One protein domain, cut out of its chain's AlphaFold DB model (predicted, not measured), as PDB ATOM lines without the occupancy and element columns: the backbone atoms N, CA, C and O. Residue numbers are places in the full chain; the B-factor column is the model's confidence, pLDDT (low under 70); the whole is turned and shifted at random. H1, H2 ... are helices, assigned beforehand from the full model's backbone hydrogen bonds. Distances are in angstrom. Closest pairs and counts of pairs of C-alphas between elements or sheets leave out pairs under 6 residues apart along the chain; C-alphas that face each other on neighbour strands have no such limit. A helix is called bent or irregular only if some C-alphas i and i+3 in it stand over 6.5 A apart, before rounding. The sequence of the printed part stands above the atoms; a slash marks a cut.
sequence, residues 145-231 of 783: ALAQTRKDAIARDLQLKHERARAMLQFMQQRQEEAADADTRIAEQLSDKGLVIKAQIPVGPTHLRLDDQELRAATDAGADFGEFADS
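What this domain is: This is residues 145 to 231 of the 783 residues of an uncharacterized protein of Phytophthora fragariae (UniProt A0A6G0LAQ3). One very long, single helix, H1, makes the length of this domain; after it the printed part folds back through a long unnamed stretch, residues 193 to 211, to a small head of two short helices, H2 and H3, set at the side of H1 partway along it. H3 packs on H1, while H2 is farther out, and the first residues of H1, 145 to 159, stick out free. The printed part has 87 residues, with three named helices in the order H1, H2, H3 and no named strand; the class is all helix. It is extended, with a radius of gyration of the C-alphas of 20.5 A and spans of 73 by 26 by 17 A.

How they stand to each other: Begin with H1, residues 145 to 192, and look at its residues 164 to 168, which alone touch H3, residues 227 to 231. The closest C-alphas of the two are those of Ala 165 and Phe 228, 7.1 A apart. Next find H2, residues 212 to 221, which is close to H3 but not clearly touching it: their closest C-alphas, those of Leu 215 and Ala 229, are 5.9 A apart. H1 and H2 are apart. Read the backbone O and N atoms of H1 and H3 and you will find every O i to N i+4 pair within hydrogen-bond range; in H2 it is 3 of 6.

Where its parts are: Find C-alpha 145 at (0.501, 12.113, 1.644); from there H1 runs for 48 residues to C-alpha 192 at (-55.667, -25.406, -18.850), 70.6 A from first to last C-alpha. H2 begins with C-alpha 212 at (-23.844, -13.689, -23.401) and is 15.1 A long to C-alpha 221. It is irregular: C-alphas 216 and 219 are 7.4 A apart. H3 has five residues, is 6.2 A long and ends with C-alpha 231 at (-16.753, -14.585, -13.968).

The domain as a whole: The two C-alphas farthest apart, those of Ala 145 and Gly 194, are 73.1 A apart, while those of the first and last printed residues, Ala 145 and Ser 231, are 35.4 A apart. Look at residues 145 to 159 and 197 to 202, which stand free; the body without them has 66 residues and spans 51 by 20 by 19 A. The link from H1 to H2 is long, with 19 residues, and the link from H2 to H3 is tight, with 5. The printed part has no cut. In the B-factor column the mean pLDDT of the printed part is 76.1, and the model's confidence is under 70 at residue 190, residues 194 to 206 and residues 216 to 223.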
ATOM      1  N   ALA A 145       1.230  11.741   2.856       77.31
ATOM      2  CA  ALA A 145       0.501  12.113   1.644       77.31
ATOM      3  C   ALA A 145       0.426  10.948   0.631       77.31
ATOM      4  O   ALA A 145      -0.630  10.670   0.056       77.31
ATOM      5  N   LEU A 146       1.520  10.197   0.451       81.81
ATOM      6  CA  LEU A 146       1.533   9.019  -0.426       81.81
ATOM      7  C   LEU A 146       0.674   7.866   0.127       81.81
ATOM      8  O   LEU A 146      -0.018   7.178  -0.625       81.81
ATOM      9  N   ALA A 147       0.664   7.665   1.446       75.12
ATOM     10  CA  ALA A 147      -0.204   6.679   2.083       75.12
ATOM     11  C   ALA A 147      -1.693   7.052   1.961       75.12
ATOM     12  O   ALA A 147      -2.516   6.185   1.663       75.12
ATOM     13  N   GLN A 148      -2.035   8.331   2.133       84.75
ATOM     14  CA  GLN A 148      -3.401   8.845   1.987       84.75
ATOM     15  C   GLN A 148      -3.893   8.714   0.545       84.75
ATOM     16  O   GLN A 148      -4.923   8.092   0.309       84.75
ATOM     17  N   THR A 149      -3.101   9.153  -0.434       88.75
ATOM     18  CA  THR A 149      -3.446   8.995  -1.858       88.75
ATOM     19  C   THR A 149      -3.647   7.531  -2.259       88.75
ATOM     20  O   THR A 149      -4.570   7.222  -3.016       88.75
ATOM     21  N   ARG A 150      -2.841   6.601  -1.720       89.75
ATOM     22  CA  ARG A 150      -3.027   5.158  -1.938       89.75
ATOM     23  C   ARG A 150      -4.290   4.625  -1.258       89.75
ATOM     24  O   ARG A 150      -5.006   3.834  -1.868       89.75
ATOM     25  N   LYS A 151      -4.584   5.059  -0.030       89.50
ATOM     26  CA  LYS A 151      -5.814   4.702   0.692       89.50
ATOM     27  C   LYS A 151      -7.054   5.177  -0.069       89.50
ATOM     28  O   LYS A 151      -7.978   4.392  -0.265       89.50
ATOM     29  N   ASP A 152      -7.033   6.405  -0.572       90.50
ATOM     30  CA  ASP A 152      -8.137   6.992  -1.333       90.50
ATOM     31  C   ASP A 152      -8.314   6.313  -2.694       90.50
ATOM     32  O   ASP A 152      -9.436   6.144  -3.168       90.50
ATOM     33  N   ALA A 153      -7.220   5.880  -3.328       90.19
ATOM     34  CA  ALA A 153      -7.283   5.085  -4.552       90.19
ATOM     35  C   ALA A 153      -7.949   3.722  -4.322       90.19
ATOM     36  O   ALA A 153      -8.807   3.329  -5.110       90.19
ATOM     37  N   ILE A 154      -7.604   3.036  -3.229       88.38
ATOM     38  CA  ILE A 154      -8.216   1.752  -2.856       88.38
ATOM     39  C   ILE A 154      -9.694   1.941  -2.500       88.38
ATOM     40  O   ILE A 154     -10.532   1.160  -2.941       88.38
ATOM     41  N   ALA A 155     -10.028   2.988  -1.740       89.56
ATOM     42  CA  ALA A 155     -11.409   3.289  -1.377       89.56
ATOM     43  C   ALA A 155     -12.275   3.543  -2.620       89.56
ATOM     44  O   ALA A 155     -13.367   2.988  -2.719       89.56
ATOM     45  N   ARG A 156     -11.763   4.303  -3.599       91.50
ATOM     46  CA  ARG A 156     -12.446   4.549  -4.879       91.50
ATOM     47  C   ARG A 156     -12.630   3.278  -5.710       91.50
ATOM     48  O   ARG A 156     -13.718   3.068  -6.235       91.50
ATOM     49  N   ASP A 157     -11.607   2.426  -5.807       88.69
ATOM     50  CA  ASP A 157     -11.715   1.138  -6.516       88.69
ATOM     51  C   ASP A 157     -12.769   0.224  -5.872       88.69
ATOM     52  O   ASP A 157     -13.593  -0.380  -6.559       88.69
ATOM     53  N   LEU A 158     -12.801   0.177  -4.537       89.31
ATOM     54  CA  LEU A 158     -13.772  -0.614  -3.788       89.31
ATOM     55  C   LEU A 158     -15.203  -0.091  -3.961       89.31
ATOM     56  O   LEU A 158     -16.124  -0.886  -4.143       89.31
ATOM     57  N   GLN A 159     -15.393   1.230  -3.953       89.88
ATOM     58  CA  GLN A 159     -16.698   1.850  -4.199       89.88
ATOM     59  C   GLN A 159     -17.220   1.513  -5.599       89.88
ATOM     60  O   GLN A 159     -18.352   1.055  -5.739       89.88
ATOM     61  N   LEU A 160     -16.360   1.644  -6.611       87.81
ATOM     62  CA  LEU A 160     -16.692   1.325  -7.994       87.81
ATOM     63  C   LEU A 160     -17.039  -0.162  -8.156       87.81
ATOM     64  O   LEU A 160     -18.054  -0.496  -8.761       87.81
ATOM     65  N   LYS A 161     -16.280  -1.076  -7.542       87.19
ATOM     66  CA  LYS A 161     -16.621  -2.512  -7.522       87.19
ATOM     67  C   LYS A 161     -17.964  -2.790  -6.847       87.19
ATOM     68  O   LYS A 161     -18.728  -3.617  -7.344       87.19
ATOM     69  N   HIS A 162     -18.268  -2.101  -5.750       89.31
ATOM     70  CA  HIS A 162     -19.534  -2.258  -5.030       89.31
ATOM     71  C   HIS A 162     -20.736  -1.787  -5.857       89.31
ATOM     72  O   HIS A 162     -21.783  -2.433  -5.867       89.31
ATOM     73  N   GLU A 163     -20.583  -0.687  -6.594       86.44
ATOM     74  CA  GLU A 163     -21.596  -0.189  -7.530       86.44
ATOM     75  C   GLU A 163     -21.844  -1.178  -8.674       86.44
ATOM     76  O   GLU A 163     -22.997  -1.525  -8.936       86.44
ATOM     77  N   ARG A 164     -20.777  -1.721  -9.277       86.75
ATOM     78  CA  ARG A 164     -20.873  -2.750 -10.329       86.75
ATOM     79  C   ARG A 164     -21.554  -4.028  -9.842       86.75
ATOM     80  O   ARG A 164     -22.432  -4.559 -10.521       86.75
ATOM     81  N   ALA A 165     -21.201  -4.500  -8.645       86.06
ATOM     82  CA  ALA A 165     -21.819  -5.677  -8.038       86.06
ATOM     83  C   ALA A 165     -23.315  -5.458  -7.764       86.06
ATOM     84  O   ALA A 165     -24.136  -6.327  -8.060       86.06
ATOM     85  N   ARG A 166     -23.692  -4.279  -7.251       87.31
ATOM     86  CA  ARG A 166     -25.098  -3.931  -7.013       87.31
ATOM     87  C   ARG A 166     -25.895  -3.871  -8.320       87.31
ATOM     88  O   ARG A 166     -27.001  -4.404  -8.360       87.31
ATOM     89  N   ALA A 167     -25.333  -3.278  -9.373       85.06
ATOM     90  CA  ALA A 167     -25.964  -3.235 -10.691       85.06
ATOM     91  C   ALA A 167     -26.180  -4.647 -11.265       85.06
ATOM     92  O   ALA A 167     -27.262  -4.952 -11.766       85.06
ATOM     93  N   MET A 168     -25.190  -5.538 -11.127       85.00
ATOM     94  CA  MET A 168     -25.302  -6.929 -11.580       85.00
ATOM     95  C   MET A 168     -26.395  -7.698 -10.825       85.00
ATOM     96  O   MET A 168     -27.168  -8.439 -11.430       85.00
ATOM     97  N   LEU A 169     -26.503  -7.501  -9.508       87.12
ATOM     98  CA  LEU A 169     -27.550  -8.131  -8.698       87.12
ATOM     99  C   LEU A 169     -28.951  -7.661  -9.095       87.12
ATOM    100  O   LEU A 169     -29.855  -8.486  -9.201       87.12
ATOM    101  N   GLN A 170     -29.127  -6.364  -9.359       85.69
ATOM    102  CA  GLN A 170     -30.402  -5.823  -9.840       85.69
ATOM    103  C   GLN A 170     -30.781  -6.405 -11.206       85.69
ATOM    104  O   GLN A 170     -31.918  -6.835 -11.393       85.69
ATOM    105  N   PHE A 171     -29.820  -6.501 -12.129       85.56
ATOM    106  CA  PHE A 171     -30.025  -7.141 -13.427       85.56
ATOM    107  C   PHE A 171     -30.435  -8.617 -13.282       85.56
ATOM    108  O   PHE A 171     -31.406  -9.063 -13.893       85.56
ATOM    109  N   MET A 172     -29.744  -9.381 -12.430       84.81
ATOM    110  CA  MET A 172     -30.084 -10.786 -12.178       84.81
ATOM    111  C   MET A 172     -31.468 -10.951 -11.547       84.81
ATOM    112  O   MET A 172     -32.203 -11.854 -11.941       84.81
ATOM    113  N   GLN A 173     -31.829 -10.080 -10.601       85.88
ATOM    114  CA  GLN A 173     -33.138 -10.106  -9.954       85.88
ATOM    115  C   GLN A 173     -34.259  -9.870 -10.970       85.88
ATOM    116  O   GLN A 173     -35.205 -10.653 -11.022       85.88
ATOM    117  N   GLN A 174     -34.112  -8.868 -11.840       85.44
ATOM    118  CA  GLN A 174     -35.085  -8.594 -12.896       85.44
ATOM    119  C   GLN A 174     -35.266  -9.800 -13.832       85.44
ATOM    120  O   GLN A 174     -36.389 -10.202 -14.128       85.44
ATOM    121  N   ARG A 175     -34.168 -10.441 -14.257       84.19
ATOM    122  CA  ARG A 175     -34.231 -11.634 -15.123       84.19
ATOM    123  C   ARG A 175     -34.857 -12.839 -14.428       84.19
ATOM    124  O   ARG A 175     -35.517 -13.648 -15.076       84.19
ATOM    125  N   GLN A 176     -34.650 -12.970 -13.122       84.50
ATOM    126  CA  GLN A 176     -35.262 -14.023 -12.323       84.50
ATOM    127  C   GLN A 176     -36.775 -13.825 -12.188       84.50
ATOM    128  O   GLN A 176     -37.517 -14.800 -12.306       84.50
ATOM    129  N   GLU A 177     -37.229 -12.586 -11.999       85.62
ATOM    130  CA  GLU A 177     -38.653 -12.234 -11.972       85.62
ATOM    131  C   GLU A 177     -39.311 -12.479 -13.343       85.62
ATOM    132  O   GLU A 177     -40.317 -13.182 -13.422       85.62
ATOM    133  N   GLU A 178     -38.686 -12.036 -14.439       85.88
ATOM    134  CA  GLU A 178     -39.165 -12.297 -15.808       85.88
ATOM    135  C   GLU A 178     -39.278 -13.802 -16.118       85.88
ATOM    136  O   GLU A 178     -40.244 -14.251 -16.744       85.88
ATOM    137  N   ALA A 179     -38.301 -14.600 -15.677       83.88
ATOM    138  CA  ALA A 179     -38.310 -16.048 -15.858       83.88
ATOM    139  C   ALA A 179     -39.398 -16.731 -15.019       83.88
ATOM    140  O   ALA A 179     -40.076 -17.627 -15.520       83.88
ATOM    141  N   ALA A 180     -39.600 -16.294 -13.774       82.44
ATOM    142  CA  ALA A 180     -40.662 -16.804 -12.912       82.44
ATOM    143  C   ALA A 180     -42.056 -16.498 -13.491       82.44
ATOM    144  O   ALA A 180     -42.930 -17.368 -13.511       82.44
ATOM    145  N   ASP A 181     -42.252 -15.303 -14.047       84.69
ATOM    146  CA  ASP A 181     -43.485 -14.926 -14.742       84.69
ATOM    147  C   ASP A 181     -43.716 -15.757 -16.017       84.69
ATOM    148  O   ASP A 181     -44.845 -16.122 -16.349       84.69
ATOM    149  N   ALA A 182     -42.655 -16.094 -16.753       82.31
ATOM    150  CA  ALA A 182     -42.760 -16.983 -17.909       82.31
ATOM    151  C   ALA A 182     -43.114 -18.425 -17.496       82.31
ATOM    152  O   ALA A 182     -44.008 -19.036 -18.091       82.31
ATOM    153  N   ASP A 183     -42.461 -18.944 -16.455       80.88
ATOM    154  CA  ASP A 183     -42.686 -20.290 -15.923       80.88
ATOM    155  C   ASP A 183     -44.117 -20.440 -15.370       80.88
ATOM    156  O   ASP A 183     -44.784 -21.447 -15.632       80.88
ATOM    157  N   THR A 184     -44.634 -19.423 -14.671       81.19
ATOM    158  CA  THR A 184     -46.018 -19.401 -14.157       81.19
ATOM    159  C   THR A 184     -47.051 -19.394 -15.284       81.19
ATOM    160  O   THR A 184     -47.961 -20.221 -15.265       81.19
ATOM    161  N   ARG A 185     -46.875 -18.569 -16.325       82.94
ATOM    162  CA  ARG A 185     -47.763 -18.568 -17.507       82.94
ATOM    163  C   ARG A 185     -47.795 -19.922 -18.214       82.94
ATOM    164  O   ARG A 185     -48.845 -20.359 -18.681       82.94
ATOM    165  N   ILE A 186     -46.655 -20.606 -18.316       74.62
ATOM    166  CA  ILE A 186     -46.588 -21.943 -18.924       74.62
ATOM    167  C   ILE A 186     -47.275 -22.973 -18.026       74.62
ATOM    168  O   ILE A 186     -48.020 -23.818 -18.528       74.62
ATOM    169  N   ALA A 187     -47.073 -22.895 -16.710       73.75
ATOM    170  CA  ALA A 187     -47.758 -23.757 -15.755       73.75
ATOM    171  C   ALA A 187     -49.288 -23.595 -15.840       73.75
ATOM    172  O   ALA A 187     -50.002 -24.599 -15.869       73.75
ATOM    173  N   GLU A 188     -49.783 -22.363 -15.977       78.94
ATOM    174  CA  GLU A 188     -51.199 -22.057 -16.217       78.94
ATOM    175  C   GLU A 188     -51.693 -22.653 -17.546       78.94
ATOM    176  O   GLU A 188     -52.674 -23.392 -17.564       78.94
ATOM    177  N   GLN A 189     -50.957 -22.467 -18.649       78.31
ATOM    178  CA  GLN A 189     -51.310 -23.055 -19.951       78.31
ATOM    179  C   GLN A 189     -51.337 -24.594 -19.944       78.31
ATOM    180  O   GLN A 189     -52.126 -25.215 -20.661       78.31
ATOM    181  N   LEU A 190     -50.449 -25.234 -19.179       69.50
ATOM    182  CA  LEU A 190     -50.410 -26.692 -19.033       69.50
ATOM    183  C   LEU A 190     -51.531 -27.199 -18.115       69.50
ATOM    184  O   LEU A 190     -52.084 -28.276 -18.364       69.50
ATOM    185  N   SER A 191     -51.897 -26.415 -17.099       71.62
ATOM    186  CA  SER A 191     -53.080 -26.640 -16.264       71.62
ATOM    187  C   SER A 191     -54.363 -26.577 -17.098       71.62
ATOM    188  O   SER A 191     -55.166 -27.511 -17.046       71.62
ATOM    189  N   ASP A 192     -54.507 -25.570 -17.960       75.31
ATOM    190  CA  ASP A 192     -55.667 -25.406 -18.850       75.31
ATOM    191  C   ASP A 192     -55.808 -26.553 -19.862       75.31
ATOM    192  O   ASP A 192     -56.916 -26.965 -20.212       75.31
ATOM    193  N   LYS A 193     -54.685 -27.138 -20.296       74.88
ATOM    194  CA  LYS A 193     -54.655 -28.337 -21.154       74.88
ATOM    195  C   LYS A 193     -54.862 -29.648 -20.380       74.88
ATOM    196  O   LYS A 193     -54.823 -30.722 -20.980       74.88
ATOM    197  N   GLY A 194     -55.089 -29.584 -19.065       62.50
ATOM    198  CA  GLY A 194     -55.354 -30.734 -18.200       62.50
ATOM    199  C   GLY A 194     -54.138 -31.627 -17.928       62.50
ATOM    200  O   GLY A 194     -54.317 -32.772 -17.516       62.50
ATOM    201  N   LEU A 195     -52.919 -31.131 -18.174       61.72
ATOM    202  CA  LEU A 195     -51.659 -31.856 -17.956       61.72
ATOM    203  C   LEU A 195     -51.071 -31.657 -16.551       61.72
ATOM    204  O   LEU A 195     -50.149 -32.377 -16.179       61.72
ATOM    205  N   VAL A 196     -51.610 -30.729 -15.755       53.47
ATOM    206  CA  VAL A 196     -51.163 -30.475 -14.377       53.47
ATOM    207  C   VAL A 196     -52.306 -30.797 -13.416       53.47
ATOM    208  O   VAL A 196     -53.168 -29.969 -13.144       53.47
ATOM    209  N   ILE A 197     -52.336 -32.028 -12.900       48.88
ATOM    210  CA  ILE A 197     -53.260 -32.430 -11.832       48.88
ATOM    211  C   ILE A 197     -52.440 -32.612 -10.559       48.88
ATOM    212  O   ILE A 197     -51.872 -33.676 -10.354       48.88
ATOM    213  N   LYS A 198     -52.439 -31.576  -9.709       47.88
ATOM    214  CA  LYS A 198     -51.862 -31.532  -8.350       47.88
ATOM    215  C   LYS A 198     -50.341 -31.776  -8.262       47.88
ATOM    216  O   LYS A 198     -49.834 -32.815  -8.646       47.88
ATOM    217  N   ALA A 199     -49.668 -30.764  -7.710       53.81
ATOM    218  CA  ALA A 199     -48.319 -30.709  -7.136       53.81
ATOM    219  C   ALA A 199     -47.411 -31.954  -7.285       53.81
ATOM    220  O   ALA A 199     -47.748 -33.015  -6.776       53.81
ATOM    221  N   GLN A 200     -46.199 -31.731  -7.826       50.41
ATOM    222  CA  GLN A 200     -45.024 -32.636  -7.906       50.41
ATOM    223  C   GLN A 200     -44.700 -33.275  -9.269       50.41
ATOM    224  O   GLN A 200     -44.087 -34.339  -9.321       50.41
ATOM    225  N   ILE A 201     -44.991 -32.607 -10.387       48.78
ATOM    226  CA  ILE A 201     -44.214 -32.854 -11.613       48.78
ATOM    227  C   ILE A 201     -43.228 -31.693 -11.740       48.78
ATOM    228  O   ILE A 201     -43.689 -30.550 -11.770       48.78
ATOM    229  N   PRO A 202     -41.902 -31.938 -11.762       46.16
ATOM    230  CA  PRO A 202     -40.941 -30.874 -11.994       46.16
ATOM    231  C   PRO A 202     -41.261 -30.255 -13.352       46.16
ATOM    232  O   PRO A 202     -41.185 -30.918 -14.390       46.16
ATOM    233  N   VAL A 203     -41.675 -28.987 -13.317       54.59
ATOM    234  CA  VAL A 203     -41.695 -28.129 -14.499       54.59
ATOM    235  C   VAL A 203     -40.284 -28.209 -15.088       54.59
ATOM    236  O   VAL A 203     -39.319 -28.392 -14.343       54.59
ATOM    237  N   GLY A 204     -40.168 -28.220 -16.415       58.25
ATOM    238  CA  GLY A 204     -38.889 -28.390 -17.106       58.25
ATOM    239  C   GLY A 204     -37.815 -27.366 -16.690       58.25
ATOM    240  O   GLY A 204     -38.022 -26.572 -15.778       58.25
ATOM    241  N   PRO A 205     -36.640 -27.365 -17.344       62.47
ATOM    242  CA  PRO A 205     -35.599 -26.385 -17.033       62.47
ATOM    243  C   PRO A 205     -36.177 -24.962 -17.062       62.47
ATOM    244  O   PRO A 205     -36.918 -24.629 -17.987       62.47
ATOM    245  N   THR A 206     -35.856 -24.172 -16.034       69.81
ATOM    246  CA  THR A 206     -36.374 -22.811 -15.838       69.81
ATOM    247  C   THR A 206     -36.115 -21.946 -17.070       69.81
ATOM    248  O   THR A 206     -35.095 -22.093 -17.751       69.81
ATOM    249  N   HIS A 207     -37.012 -21.001 -17.358       70.62
ATOM    250  CA  HIS A 207     -36.847 -20.081 -18.488       70.62
ATOM    251  C   HIS A 207     -35.785 -18.988 -18.267       70.62
ATOM    252  O   HIS A 207     -35.622 -18.104 -19.111       70.62
ATOM    253  N   LEU A 208     -35.015 -19.063 -17.177       79.19
ATOM    254  CA  LEU A 208     -33.950 -18.118 -16.868       79.19
ATOM    255  C   LEU A 208     -32.806 -18.247 -17.882       79.19
ATOM    256  O   LEU A 208     -31.991 -19.169 -17.822       79.19
ATOM    257  N   ARG A 209     -32.738 -17.294 -18.817       74.31
ATOM    258  CA  ARG A 209     -31.646 -17.174 -19.785       74.31
ATOM    259  C   ARG A 209     -30.887 -15.874 -19.582       74.31
ATOM    260  O   ARG A 209     -31.442 -14.780 -19.668       74.31
ATOM    261  N   LEU A 210     -29.599 -16.027 -19.317       77.25
ATOM    262  CA  LEU A 210     -28.637 -14.936 -19.317       77.25
ATOM    263  C   LEU A 210     -27.939 -14.954 -20.674       77.25
ATOM    264  O   LEU A 210     -27.228 -15.920 -20.978       77.25
ATOM    265  N   ASP A 211     -28.192 -13.946 -21.502       77.94
ATOM    266  CA  ASP A 211     -27.636 -13.872 -22.849       77.94
ATOM    267  C   ASP A 211     -26.211 -13.303 -22.814       77.94
ATOM    268  O   ASP A 211     -25.933 -12.275 -22.196       77.94
ATOM    269  N   ASP A 212     -25.282 -13.993 -23.484       75.88
ATOM    270  CA  ASP A 212     -23.844 -13.689 -23.401       75.88
ATOM    271  C   ASP A 212     -23.499 -12.339 -24.035       75.88
ATOM    272  O   ASP A 212     -22.510 -11.706 -23.670       75.88
ATOM    273  N   GLN A 213     -24.314 -11.904 -24.995       71.56
ATOM    274  CA  GLN A 213     -24.178 -10.600 -25.629       71.56
ATOM    275  C   GLN A 213     -24.685  -9.485 -24.719       71.56
ATOM    276  O   GLN A 213     -24.057  -8.444 -24.693       71.56
ATOM    277  N   GLU A 214     -25.731  -9.695 -23.917       73.31
ATOM    278  CA  GLU A 214     -26.261  -8.673 -23.001       73.31
ATOM    279  C   GLU A 214     -25.348  -8.466 -21.787       73.31
ATOM    280  O   GLU A 214     -25.080  -7.332 -21.404       73.31
ATOM    281  N   LEU A 215     -24.778  -9.549 -21.248       74.44
ATOM    282  CA  LEU A 215     -23.768  -9.484 -20.183       74.44
ATOM    283  C   LEU A 215     -22.478  -8.774 -20.627       74.44
ATOM    284  O   LEU A 215     -21.779  -8.209 -19.789       74.44
ATOM    285  N   ARG A 216     -22.165  -8.804 -21.933       69.12
ATOM    286  CA  ARG A 216     -20.989  -8.143 -22.530       69.12
ATOM    287  C   ARG A 216     -21.281  -6.754 -23.110       69.12
ATOM    288  O   ARG A 216     -20.378  -5.931 -23.136       69.12
ATOM    289  N   ALA A 217     -22.501  -6.502 -23.586       62.28
ATOM    290  CA  ALA A 217     -22.918  -5.267 -24.264       62.28
ATOM    291  C   ALA A 217     -23.626  -4.265 -23.336       62.28
ATOM    292  O   ALA A 217     -24.067  -3.209 -23.789       62.28
ATOM    293  N   ALA A 218     -23.709  -4.545 -22.033       57.50
ATOM    294  CA  ALA A 218     -24.276  -3.628 -21.042       57.50
ATOM    295  C   ALA A 218     -23.538  -2.269 -20.938       57.50
ATOM    296  O   ALA A 218     -24.045  -1.326 -20.323       57.50
ATOM    297  N   THR A 219     -22.401  -2.117 -21.627       53.03
ATOM    298  CA  THR A 219     -21.744  -0.829 -21.875       53.03
ATOM    299  C   THR A 219     -22.638   0.184 -22.597       53.03
ATOM    300  O   THR A 219     -22.519   1.375 -22.321       53.03
ATOM    301  N   ASP A 220     -23.575  -0.250 -23.448       51.72
ATOM    302  CA  ASP A 220     -24.418   0.662 -24.243       51.72
ATOM    303  C   ASP A 220     -25.661   1.168 -23.479       51.72
ATOM    304  O   ASP A 220     -26.270   2.166 -23.868       51.72
ATOM    305  N   ALA A 221     -26.017   0.524 -22.359       57.09
ATOM    306  CA  ALA A 221     -27.154   0.877 -21.495       57.09
ATOM    307  C   ALA A 221     -26.739   1.515 -20.150       57.09
ATOM    308  O   ALA A 221     -27.587   1.756 -19.292       57.09
ATOM    309  N   GLY A 222     -25.444   1.804 -19.959       55.84
ATOM    310  CA  GLY A 222     -24.922   2.491 -18.771       55.84
ATOM    311  C   GLY A 222     -24.653   1.602 -17.550       55.84
ATOM    312  O   GLY A 222     -24.433   2.135 -16.465       55.84
ATOM    313  N   ALA A 223     -24.636   0.274 -17.704       61.53
ATOM    314  CA  ALA A 223     -24.332  -0.670 -16.629       61.53
ATOM    315  C   ALA A 223     -23.081  -1.490 -16.980       61.53
ATOM    316  O   ALA A 223     -23.154  -2.550 -17.587       61.53
ATOM    317  N   ASP A 224     -21.904  -0.996 -16.605       71.94
ATOM    318  CA  ASP A 224     -20.669  -1.771 -16.720       71.94
ATOM    319  C   ASP A 224     -20.559  -2.745 -15.536       71.94
ATOM    320  O   ASP A 224     -20.354  -2.327 -14.400       71.94
ATOM    321  N   PHE A 225     -20.707  -4.048 -15.782       77.50
ATOM    322  CA  PHE A 225     -20.599  -5.085 -14.747       77.50
ATOM    323  C   PHE A 225     -19.146  -5.535 -14.489       77.50
ATOM    324  O   PHE A 225     -18.883  -6.228 -13.502       77.50
ATOM    325  N   GLY A 226     -18.191  -5.129 -15.337       78.69
ATOM    326  CA  GLY A 226     -16.770  -5.460 -15.223       78.69
ATOM    327  C   GLY A 226     -16.471  -6.959 -15.059       78.69
ATOM    328  O   GLY A 226     -17.106  -7.820 -15.665       78.69
ATOM    329  N   GLU A 227     -15.514  -7.271 -14.180       81.50
ATOM    330  CA  GLU A 227     -14.995  -8.626 -13.908       81.50
ATOM    331  C   GLU A 227     -16.071  -9.632 -13.440       81.50
ATOM    332  O   GLU A 227     -15.899 -10.850 -13.564       81.50
ATOM    333  N   PHE A 228     -17.197  -9.146 -12.906       85.06
ATOM    334  CA  PHE A 228     -18.292  -9.999 -12.442       85.06
ATOM    335  C   PHE A 228     -19.042 -10.661 -13.605       85.06
ATOM    336  O   PHE A 228     -19.417 -11.830 -13.496       85.06
ATOM    337  N   ALA A 229     -19.217  -9.959 -14.731       83.31
ATOM    338  CA  ALA A 229     -19.834 -10.537 -15.926       83.31
ATOM    339  C   ALA A 229     -18.951 -11.635 -16.533       83.31
ATOM    340  O   ALA A 229     -19.446 -12.721 -16.834       83.31
ATOM    341  N   ASP A 230     -17.639 -11.404 -16.625       81.94
ATOM    342  CA  ASP A 230     -16.687 -12.401 -17.127       81.94
ATOM    343  C   ASP A 230     -16.661 -13.660 -16.254       81.94
ATOM    344  O   ASP A 230     -16.696 -14.784 -16.765       81.94
ATOM    345  N   SER A 231     -16.691 -13.481 -14.931       85.38
ATOM    346  CA  SER A 231     -16.753 -14.585 -13.968       85.38
ATOM    347  C   SER A 231     -18.030 -15.421 -14.133       85.38
ATOM    348  O   SER A 231     -17.983 -16.653 -14.088       85.38
TER     349      SER A 231